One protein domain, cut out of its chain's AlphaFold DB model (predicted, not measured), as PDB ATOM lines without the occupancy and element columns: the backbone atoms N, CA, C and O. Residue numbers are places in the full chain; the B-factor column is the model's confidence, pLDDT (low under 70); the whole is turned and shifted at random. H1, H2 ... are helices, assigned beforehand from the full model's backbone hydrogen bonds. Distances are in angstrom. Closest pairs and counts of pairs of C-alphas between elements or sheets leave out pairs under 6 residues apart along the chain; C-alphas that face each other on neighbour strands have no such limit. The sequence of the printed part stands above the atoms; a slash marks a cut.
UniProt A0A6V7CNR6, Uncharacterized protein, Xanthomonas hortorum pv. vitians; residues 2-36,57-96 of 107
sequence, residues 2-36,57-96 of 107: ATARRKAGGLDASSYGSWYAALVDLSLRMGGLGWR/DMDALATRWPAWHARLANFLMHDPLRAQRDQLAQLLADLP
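AT A GLANCE: This is residues 2 to 36 and 57 to 96 of the 107 residues of an uncharacterized protein of Xanthomonas hortorum pv. vitians (UniProt A0A6V7CNR6). A small body of three helices has a long helical arm reaching away from it: H2 is in the middle of the body, H3 is side by side with part of it, and H1 packs crosswise on another part of it. From the end of H3 the chain turns a corner into H4, and residues 70 to 96, which hold most of H4 and the whole of H5, stick out as the arm and make much of the length. The printed part has 75 residues, with five named helices in the order H1, H2, H3, H4, H5 and no named strand; its class is all helix. It is loose, with a radius of gyration of the C-alphas of 16.4 A, and elongated, spanning 48 by 29 by 26 A.

IN THESE COORDINATES: H1 is residues 2 to 8 and begins at C-alpha 2, (22.444, -25.402, 14.386). H2, the longest helix by residues, is residues 19 to 32, 19.7 A from first to last C-alpha, starting at (18.535, -10.087, 24.631). After the cut, H3 is residues 57 to 64. H4 is residues 68 to 78 and 15.5 A long. H5 is residues 82 to 93, 16.5 A long, with C-alpha 93 at (49.177, -3.841, 34.587).

HOW THE PARTS SIT: H2 touches H1 with its residues 26 to 30 alone; the closest C-alphas of the two are those of Ala 8 and Met 30, 5.8 A apart, and their lines are about perpendicular at 86 degrees. H2 touches H3 with its residues 21 to 25 alone, the closest C-alphas being those of Ala 21 and Asp 57, 6.1 A apart. These two run the same way at a shallow tilt of 20 degrees. H3 and H4 only just touch, with 3 pairs of C-alphas within 8 A, and touch only at the corner by their link; the closest C-alphas are those of Ala 62 and Trp 68, 6.8 A apart. Their lines are only just about perpendicular, at 73 degrees. H2 and H4 are only just apart, at 8.5 A. H4 and H5 are apart, and H5 touches no helix. In H1, H2, H3, H4 and H5 every O i to N i+4 pair is within hydrogen-bond range.

THE WHOLE: The two C-alphas farthest apart are those of Thr 63 and Pro 96, 49.5 A. Without the stretch that stands free, the body has 48 residues and spans 29 by 21 by 13 A. Residues 37 to 56 are not printed, and C-alphas 36 and 57 are 23.1 A apart across the cut. Of the links printed whole, H3 to H4 and H4 to H5 are tight and H1 to H2 is short. The mean pLDDT of the printed part is 91.8; residue 2 is under 70.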
ATOM      1  N   ALA A   2      23.846 -25.856  14.405       57.47
ATOM      2  CA  ALA A   2      22.444 -25.402  14.386       57.47
ATOM      3  C   ALA A   2      21.407 -26.354  15.043       57.47
ATOM      4  O   ALA A   2      20.286 -25.941  15.329       57.47
ATOM      5  N   THR A   3      21.752 -27.618  15.304       78.38
ATOM      6  CA  THR A   3      20.810 -28.633  15.811       78.38
ATOM      7  C   THR A   3      20.399 -28.407  17.267       78.38
ATOM      8  O   THR A   3      19.229 -28.577  17.581       78.38
ATOM      9  N   ALA A   4      21.320 -27.989  18.142       79.56
ATOM     10  CA  ALA A   4      21.023 -27.795  19.565       79.56
ATOM     11  C   ALA A   4      20.125 -26.569  19.796       79.56
ATOM     12  O   ALA A   4      19.079 -26.680  20.428       79.56
ATOM     13  N   ARG A   5      20.456 -25.431  19.168       83.69
ATOM     14  CA  ARG A   5      19.621 -24.220  19.214       83.69
ATOM     15  C   ARG A   5      18.220 -24.465  18.651       83.69
ATOM     16  O   ARG A   5      17.244 -24.017  19.240       83.69
ATOM     17  N   ARG A   6      18.111 -25.190  17.527       86.69
ATOM     18  CA  ARG A   6      16.806 -25.565  16.954       86.69
ATOM     19  C   ARG A   6      16.017 -26.482  17.886       86.69
ATOM     20  O   ARG A   6      14.842 -26.225  18.094       86.69
ATOM     21  N   LYS A   7      16.661 -27.490  18.485       87.12
ATOM     22  CA  LYS A   7      16.029 -28.377  19.478       87.12
ATOM     23  C   LYS A   7      15.553 -27.629  20.724       87.12
ATOM     24  O   LYS A   7      14.533 -27.998  21.283       87.12
ATOM     25  N   ALA A   8      16.263 -26.579  21.129       89.88
ATOM     26  CA  ALA A   8      15.829 -25.731  22.229       89.88
ATOM     27  C   ALA A   8      14.636 -24.833  21.855       89.88
ATOM     28  O   ALA A   8      13.969 -24.355  22.761       89.88
ATOM     29  N   GLY A   9      14.345 -24.606  20.568       91.06
ATOM     30  CA  GLY A   9      13.288 -23.693  20.107       91.06
ATOM     31  C   GLY A   9      13.778 -22.288  19.739       91.06
ATOM     32  O   GLY A   9      12.972 -21.403  19.494       91.06
ATOM     33  N   GLY A  10      15.095 -22.064  19.664       91.00
ATOM     34  CA  GLY A  10      15.654 -20.758  19.304       91.00
ATOM     35  C   GLY A  10      15.548 -19.708  20.412       91.00
ATOM     36  O   GLY A  10      15.257 -20.026  21.563       91.00
ATOM     37  N   LEU A  11      15.870 -18.463  20.072       92.81
ATOM     38  CA  LEU A  11      15.795 -17.331  20.995       92.81
ATOM     39  C   LEU A  11      14.332 -16.883  21.126       92.81
ATOM     40  O   LEU A  11      13.666 -16.712  20.109       92.81
ATOM     41  N   ASP A  12      13.847 -16.703  22.354       92.50
ATOM     42  CA  ASP A  12      12.476 -16.254  22.613       92.50
ATOM     43  C   ASP A  12      12.436 -14.720  22.647       92.50
ATOM     44  O   ASP A  12      12.656 -14.104  23.682       92.50
ATOM     45  N   ALA A  13      12.219 -14.109  21.482       90.69
ATOM     46  CA  ALA A  13      12.099 -12.657  21.345       90.69
ATOM     47  C   ALA A  13      10.658 -12.149  21.555       90.69
ATOM     48  O   ALA A  13      10.414 -10.953  21.451       90.69
ATOM     49  N   SER A  14       9.698 -13.051  21.794       92.31
ATOM     50  CA  SER A  14       8.294 -12.694  22.035       92.31
ATOM     51  C   SER A  14       7.984 -12.505  23.514       92.31
ATOM     52  O   SER A  14       7.166 -11.659  23.857       92.31
ATOM     53  N   SER A  15       8.625 -13.295  24.379       92.31
ATOM     54  CA  SER A  15       8.370 -13.282  25.823       92.31
ATOM     55  C   SER A  15       9.284 -12.329  26.595       92.31
ATOM     56  O   SER A  15       9.014 -12.057  27.761       92.31
ATOM     57  N   TYR A  16      10.366 -11.853  25.974       95.81
ATOM     58  CA  TYR A  16      11.381 -11.017  26.614       95.81
ATOM     59  C   TYR A  16      11.631  -9.745  25.809       95.81
ATOM     60  O   TYR A  16      11.778  -9.793  24.586       95.81
ATOM     61  N   GLY A  17      11.730  -8.620  26.513       93.94
ATOM     62  CA  GLY A  17      12.050  -7.317  25.931       93.94
ATOM     63  C   GLY A  17      13.545  -7.120  25.674       93.94
ATOM     64  O   GLY A  17      13.927  -6.244  24.899       93.94
ATOM     65  N   SER A  18      14.405  -7.937  26.291       94.69
ATOM     66  CA  SER A  18      15.858  -7.863  26.129       94.69
ATOM     67  C   SER A  18      16.495  -9.157  25.627       94.69
ATOM     68  O   SER A  18      16.079 -10.280  25.923       94.69
ATOM     69  N   TRP A  19      17.626  -8.984  24.941       92.44
ATOM     70  CA  TRP A  19      18.535 -10.087  24.631       92.44
ATOM     71  C   TRP A  19      19.129 -10.720  25.889       92.44
ATOM     72  O   TRP A  19      19.398 -11.918  25.883       92.44
ATOM     73  N   TYR A  20      19.311  -9.937  26.957       93.00
ATOM     74  CA  TYR A  20      19.803 -10.430  28.241       93.00
ATOM     75  C   TYR A  20      18.929 -11.584  28.741       93.00
ATOM     76  O   TYR A  20      19.421 -12.694  28.952       93.00
ATOM     77  N   ALA A  21      17.618 -11.361  28.841       95.25
ATOM     78  CA  ALA A  21      16.710 -12.368  29.367       95.25
ATOM     79  C   ALA A  21      16.459 -13.520  28.387       95.25
ATOM     80  O   ALA A  21      16.474 -14.686  28.789       95.25
ATOM     81  N   ALA A  22      16.346 -13.224  27.090       96.00
ATOM     82  CA  ALA A  22      16.158 -14.254  26.074       96.00
ATOM     83  C   ALA A  22      17.353 -15.229  25.978       96.00
ATOM     84  O   ALA A  22      17.163 -16.432  25.767       96.00
ATOM     85  N   LEU A  23      18.589 -14.743  26.152       94.56
ATOM     86  CA  LEU A  23      19.791 -15.586  26.165       94.56
ATOM     87  C   LEU A  23      19.898 -16.426  27.443       94.56
ATOM     88  O   LEU A  23      20.315 -17.587  27.363       94.56
ATOM     89  N   VAL A  24      19.499 -15.883  28.598       94.62
ATOM     90  CA  VAL A  24      19.400 -16.649  29.852       94.62
ATOM     91  C   VAL A  24      18.400 -17.795  29.690       94.62
ATOM     92  O   VAL A  24      18.756 -18.950  29.930       94.62
ATOM     93  N   ASP A  25      17.190 -17.511  29.201       96.25
ATOM     94  CA  ASP A  25      16.160 -18.528  28.961       96.25
ATOM     95  C   ASP A  25      16.630 -19.617  27.981       96.25
ATOM     96  O   ASP A  25      16.504 -20.811  28.265       96.25
ATOM     97  N   LEU A  26      17.247 -19.230  26.858       95.31
ATOM     98  CA  LEU A  26      17.810 -20.190  25.905       95.31
ATOM     99  C   LEU A  26      18.877 -21.081  26.557       95.31
ATOM    100  O   LEU A  26      18.868 -22.298  26.360       95.31
ATOM    101  N   SER A  27      19.776 -20.497  27.350       93.94
ATOM    102  CA  SER A  27      20.844 -21.229  28.042       93.94
ATOM    103  C   SER A  27      20.287 -22.233  29.055       93.94
ATOM    104  O   SER A  27      20.821 -23.340  29.189       93.94
ATOM    105  N   LEU A  28      19.198 -21.880  29.745       94.75
ATOM    106  CA  LEU A  28      18.502 -22.756  30.691       94.75
ATOM    107  C   LEU A  28      17.754 -23.886  29.975       94.75
ATOM    108  O   LEU A  28      17.904 -25.045  30.366       94.75
ATOM    109  N   ARG A  29      17.049 -23.596  28.871       95.62
ATOM    110  CA  ARG A  29      16.421 -24.626  28.021       95.62
ATOM    111  C   ARG A  29      17.440 -25.612  27.471       95.62
ATOM    112  O   ARG A  29      17.210 -26.819  27.497       95.62
ATOM    113  N   MET A  30      18.584 -25.117  27.000       94.69
ATOM    114  CA  MET A  30      19.668 -25.982  26.540       94.69
ATOM    115  C   MET A  30      20.214 -26.856  27.680       94.69
ATOM    116  O   MET A  30      20.446 -28.046  27.471       94.69
ATOM    117  N   GLY A  31      20.341 -26.304  28.889       93.06
ATOM    118  CA  GLY A  31      20.679 -27.063  30.095       93.06
ATOM    119  C   GLY A  31      19.687 -28.188  30.403       93.06
ATOM    120  O   GLY A  31      20.095 -29.321  30.650       93.06
ATOM    121  N   GLY A  32      18.384 -27.901  30.318       91.88
ATOM    122  CA  GLY A  32      17.317 -28.888  30.521       91.88
ATOM    123  C   GLY A  32      17.315 -30.029  29.495       91.88
ATOM    124  O   GLY A  32      16.846 -31.121  29.793       91.88
ATOM    125  N   LEU A  33      17.894 -29.806  28.311       93.44
ATOM    126  CA  LEU A  33      18.064 -30.815  27.258       93.44
ATOM    127  C   LEU A  33      19.390 -31.598  27.368       93.44
ATOM    128  O   LEU A  33      19.727 -32.369  26.472       93.44
ATOM    129  N   GLY A  34      20.141 -31.413  28.459       92.88
ATOM    130  CA  GLY A  34      21.371 -32.148  28.755       92.88
ATOM    131  C   GLY A  34      22.656 -31.498  28.236       92.88
ATOM    132  O   GLY A  34      23.736 -32.067  28.403       92.88
ATOM    133  N   TRP A  35      22.586 -30.310  27.628       93.44
ATOM    134  CA  TRP A  35      23.792 -29.550  27.286       93.44
ATOM    135  C   TRP A  35      24.346 -28.796  28.498       93.44
ATOM    136  O   TRP A  35      23.682 -28.610  29.515       93.44
ATOM    137  N   ARG A  36      25.598 -28.350  28.391       91.31
ATOM    138  CA  ARG A  36      26.284 -27.597  29.443       91.31
ATOM    139  C   ARG A  36      26.705 -26.233  28.919       91.31
ATOM    140  O   ARG A  36      27.321 -26.148  27.862       91.31
ATOM    141  N   ASP A  57      11.369  -8.322  32.519       95.88
ATOM    142  CA  ASP A  57      12.111  -9.514  32.078       95.88
ATOM    143  C   ASP A  57      12.555 -10.403  33.245       95.88
ATOM    144  O   ASP A  57      12.513 -11.634  33.159       95.88
ATOM    145  N   MET A  58      12.998  -9.786  34.343       94.00
ATOM    146  CA  MET A  58      13.467 -10.519  35.522       94.00
ATOM    147  C   MET A  58      12.328 -11.272  36.213       94.00
ATOM    148  O   MET A  58      12.537 -12.403  36.654       94.00
ATOM    149  N   ASP A  59      11.121 -10.703  36.236       95.00
ATOM    150  CA  ASP A  59       9.929 -11.353  36.789       95.00
ATOM    151  C   ASP A  59       9.471 -12.514  35.900       95.00
ATOM    152  O   ASP A  59       9.156 -13.605  36.392       95.00
ATOM    153  N   ALA A  60       9.510 -12.325  34.577       95.31
ATOM    154  CA  ALA A  60       9.228 -13.382  33.611       95.31
ATOM    155  C   ALA A  60      10.232 -14.542  33.736       95.31
ATOM    156  O   ALA A  60       9.843 -15.716  33.741       95.31
ATOM    157  N   LEU A  61      11.525 -14.236  33.899       95.00
ATOM    158  CA  LEU A  61      12.559 -15.235  34.176       95.00
ATOM    159  C   LEU A  61      12.338 -15.941  35.515       95.00
ATOM    160  O   LEU A  61      12.434 -17.164  35.559       95.00
ATOM    161  N   ALA A  62      12.031 -15.210  36.589       93.56
ATOM    162  CA  ALA A  62      11.776 -15.791  37.907       93.56
ATOM    163  C   ALA A  62      10.580 -16.751  37.882       93.56
ATOM    164  O   ALA A  62      10.641 -17.837  38.454       93.56
ATOM    165  N   THR A  63       9.517 -16.367  37.172       95.81
ATOM    166  CA  THR A  63       8.300 -17.172  37.027       95.81
ATOM    167  C   THR A  63       8.576 -18.455  36.247       95.81
ATOM    168  O   THR A  63       8.164 -19.538  36.659       95.81
ATOM    169  N   ARG A  64       9.301 -18.357  35.124       95.88
ATOM    170  CA  ARG A  64       9.599 -19.508  34.258       95.88
ATOM    171  C   ARG A  64      10.678 -20.425  34.835       95.88
ATOM    172  O   ARG A  64      10.615 -21.639  34.653       95.88
ATOM    173  N   TRP A  65      11.660 -19.855  35.530       96.25
ATOM    174  CA  TRP A  65      12.825 -20.550  36.070       96.25
ATOM    175  C   TRP A  65      13.061 -20.184  37.545       96.25
ATOM    176  O   TRP A  65      14.014 -19.467  37.858       96.25
ATOM    177  N   PRO A  66      12.268 -20.723  38.491       95.19
ATOM    178  CA  PRO A  66      12.315 -20.303  39.898       95.19
ATOM    179  C   PRO A  66      13.688 -20.459  40.574       95.19
ATOM    180  O   PRO A  66      14.064 -19.668  41.433       95.19
ATOM    181  N   ALA A  67      14.481 -21.451  40.158       92.56
ATOM    182  CA  ALA A  67      15.815 -21.702  40.709       92.56
ATOM    183  C   ALA A  67      16.932 -20.833  40.089       92.56
ATOM    184  O   ALA A  67      18.086 -20.926  40.516       92.56
ATOM    185  N   TRP A  68      16.628 -20.009  39.076       91.19
ATOM    186  CA  TRP A  68      17.624 -19.233  38.329       91.19
ATOM    187  C   TRP A  68      18.440 -18.301  39.229       91.19
ATOM    188  O   TRP A  68      19.669 -18.366  39.219       91.19
ATOM    189  N   HIS A  69      17.772 -17.491  40.051       90.38
ATOM    190  CA  HIS A  69      18.430 -16.505  40.913       90.38
ATOM    191  C   HIS A  69      19.401 -17.155  41.901       90.38
ATOM    192  O   HIS A  69      20.542 -16.715  42.027       90.38
ATOM    193  N   ALA A  70      18.987 -18.253  42.541       93.19
ATOM    194  CA  ALA A  70      19.847 -19.003  43.452       93.19
ATOM    195  C   ALA A  70      21.068 -19.592  42.728       93.19
ATOM    196  O   ALA A  70      22.189 -19.527  43.233       93.19
ATOM    197  N   ARG A  71      20.876 -20.122  41.513       91.75
ATOM    198  CA  ARG A  71      21.969 -20.660  40.695       91.75
ATOM    199  C   ARG A  71      22.968 -19.576  40.287       91.75
ATOM    200  O   ARG A  71      24.171 -19.818  40.371       91.75
ATOM    201  N   LEU A  72      22.484 -18.409  39.859       91.00
ATOM    202  CA  LEU A  72      23.326 -17.268  39.503       91.00
ATOM    203  C   LEU A  72      24.112 -16.771  40.719       91.00
ATOM    204  O   LEU A  72      25.331 -16.646  40.639       91.00
ATOM    205  N   ALA A  73      23.439 -16.560  41.852       94.06
ATOM    206  CA  ALA A  73      24.086 -16.132  43.088       94.06
ATOM    207  C   ALA A  73      25.184 -17.116  43.510       94.06
ATOM    208  O   ALA A  73      26.307 -16.708  43.789       94.06
ATOM    209  N   ASN A  74      24.895 -18.420  43.474       94.88
ATOM    210  CA  ASN A  74      25.882 -19.445  43.783       94.88
ATOM    211  C   ASN A  74      27.099 -19.379  42.849       94.88
ATOM    212  O   ASN A  74      28.231 -19.470  43.316       94.88
ATOM    213  N   PHE A  75      26.879 -19.195  41.545       91.69
ATOM    214  CA  PHE A  75      27.959 -19.066  40.568       91.69
ATOM    215  C   PHE A  75      28.837 -17.835  40.833       91.69
ATOM    216  O   PHE A  75      30.060 -17.947  40.821       91.69
ATOM    217  N   LEU A  76      28.219 -16.686  41.121       92.69
ATOM    218  CA  LEU A  76      28.927 -15.445  41.439       92.69
ATOM    219  C   LEU A  76      29.721 -15.550  42.745       92.69
ATOM    220  O   LEU A  76      30.849 -15.075  42.802       92.69
ATOM    221  N   MET A  77      29.165 -16.198  43.772       96.12
ATOM    222  CA  MET A  77      29.858 -16.400  45.050       96.12
ATOM    223  C   MET A  77      31.062 -17.339  44.923       96.12
ATOM    224  O   MET A  77      32.084 -17.102  45.559       96.12
ATOM    225  N   HIS A  78      30.950 -18.398  44.115       95.06
ATOM    226  CA  HIS A  78      32.059 -19.327  43.882       95.06
ATOM    227  C   HIS A  78      33.129 -18.751  42.953       95.06
ATOM    228  O   HIS A  78      34.272 -19.192  43.022       95.06
ATOM    229  N   ASP A  79      32.756 -17.798  42.091       92.25
ATOM    230  CA  ASP A  79      33.660 -17.048  41.218       92.25
ATOM    231  C   ASP A  79      34.713 -17.940  40.525       92.25
ATOM    232  O   ASP A  79      35.920 -17.779  40.727       92.25
ATOM    233  N   PRO A  80      34.286 -18.922  39.707       90.75
ATOM    234  CA  PRO A  80      35.195 -19.925  39.148       90.75
ATOM    235  C   PRO A  80      36.232 -19.348  38.174       90.75
ATOM    236  O   PRO A  80      37.152 -20.061  37.786       90.75
ATOM    237  N   LEU A  81      36.079 -18.082  37.765       89.44
ATOM    238  CA  LEU A  81      37.021 -17.368  36.903       89.44
ATOM    239  C   LEU A  81      37.959 -16.424  37.665       89.44
ATOM    240  O   LEU A  81      38.683 -15.653  37.034       89.44
ATOM    241  N   ARG A  82      37.959 -16.447  39.006       92.44
ATOM    242  CA  ARG A  82      38.807 -15.570  39.826       92.44
ATOM    243  C   ARG A  82      40.267 -15.593  39.378       92.44
ATOM    244  O   ARG A  82      40.801 -14.539  39.057       92.44
ATOM    245  N   ALA A  83      40.865 -16.781  39.280       92.69
ATOM    246  CA  ALA A  83      42.274 -16.932  38.922       92.69
ATOM    247  C   ALA A  83      42.600 -16.339  37.539       92.69
ATOM    248  O   ALA A  83      43.585 -15.621  37.393       92.69
ATOM    249  N   GLN A  84      41.752 -16.583  36.534       90.94
ATOM    250  CA  GLN A  84      41.944 -16.041  35.187       90.94
ATOM    251  C   GLN A  84      41.794 -14.516  35.152       90.94
ATOM    252  O   GLN A  84      42.538 -13.846  34.437       90.94
ATOM    253  N   ARG A  85      40.854 -13.946  35.920       89.75
ATOM    254  CA  ARG A  85      40.709 -12.485  36.020       89.75
ATOM    255  C   ARG A  85      41.907 -11.848  36.711       89.75
ATOM    256  O   ARG A  85      42.379 -10.826  36.227       89.75
ATOM    257  N   ASP A  86      42.403 -12.453  37.787       93.81
ATOM    258  CA  ASP A  86      43.581 -11.963  38.509       93.81
ATOM    259  C   ASP A  86      44.817 -11.994  37.591       93.81
ATOM    260  O   ASP A  86      45.547 -11.008  37.491       93.81
ATOM    261  N   GLN A  87      44.993 -13.077  36.826       92.50
ATOM    262  CA  GLN A  87      46.045 -13.180  35.814       92.50
ATOM    263  C   GLN A  87      45.901 -12.114  34.718       92.50
ATOM    264  O   GLN A  87      46.884 -11.470  34.358       92.50
ATOM    265  N   LEU A  88      44.694 -11.908  34.183       89.31
ATOM    266  CA  LEU A  88      44.446 -10.891  33.160       89.31
ATOM    267  C   LEU A  88      44.728  -9.479  33.689       89.31
ATOM    268  O   LEU A  88      45.348  -8.683  32.990       89.31
ATOM    269  N   ALA A  89      44.301  -9.174  34.915       91.25
ATOM    270  CA  ALA A  89      44.554  -7.888  35.554       91.25
ATOM    271  C   ALA A  89      46.058  -7.632  35.728       91.25
ATOM    272  O   ALA A  89      46.524  -6.541  35.411       91.25
ATOM    273  N   GLN A  90      46.816  -8.649  36.153       94.69
ATOM    274  CA  GLN A  90      48.271  -8.564  36.267       94.69
ATOM    275  C   GLN A  90      48.930  -8.315  34.904       94.69
ATOM    276  O   GLN A  90      49.701  -7.373  34.755       94.69
ATOM    277  N   LEU A  91      48.566  -9.098  33.882       92.31
ATOM    278  CA  LEU A  91      49.109  -8.937  32.530       92.31
ATOM    279  C   LEU A  91      48.816  -7.553  31.945       92.31
ATOM    280  O   LEU A  91      49.673  -6.990  31.276       92.31
ATOM    281  N   LEU A  92      47.624  -7.002  32.197       89.50
ATOM    282  CA  LEU A  92      47.265  -5.649  31.770       89.50
ATOM    283  C   LEU A  92      48.068  -4.571  32.510       89.50
ATOM    284  O   LEU A  92      48.415  -3.567  31.893       89.50
ATOM    285  N   ALA A  93      48.361  -4.764  33.798       91.19
ATOM    286  CA  ALA A  93      49.177  -3.841  34.587       91.19
ATOM    287  C   ALA A  93      50.657  -3.856  34.168       91.19
ATOM    288  O   ALA A  93      51.311  -2.816  34.205       91.19
ATOM    289  N   ASP A  94      51.155  -5.013  33.729       94.19
ATOM    290  CA  ASP A  94      52.533  -5.198  33.261       94.19
ATOM    291  C   ASP A  94      52.742  -4.758  31.803       94.19
ATOM    292  O   ASP A  94      53.878  -4.746  31.315       94.19
ATOM    293  N   LEU A  95      51.671  -4.398  31.079       89.25
ATOM    294  CA  LEU A  95      51.813  -3.884  29.723       89.25
ATOM    295  C   LEU A  95      52.641  -2.592  29.743       89.25
ATOM    296  O   LEU A  95      52.333  -1.670  30.506       89.25
ATOM    297  N   PRO A  96      53.661  -2.475  28.874       83.25
ATOM    298  CA  PRO A  96      54.372  -1.221  28.728       83.25
ATOM    299  C   PRO A  96      53.381  -0.120  28.320       83.25
ATOM    300  O   PRO A  96      52.393  -0.405  27.628       83.25
TER     301      PRO A  96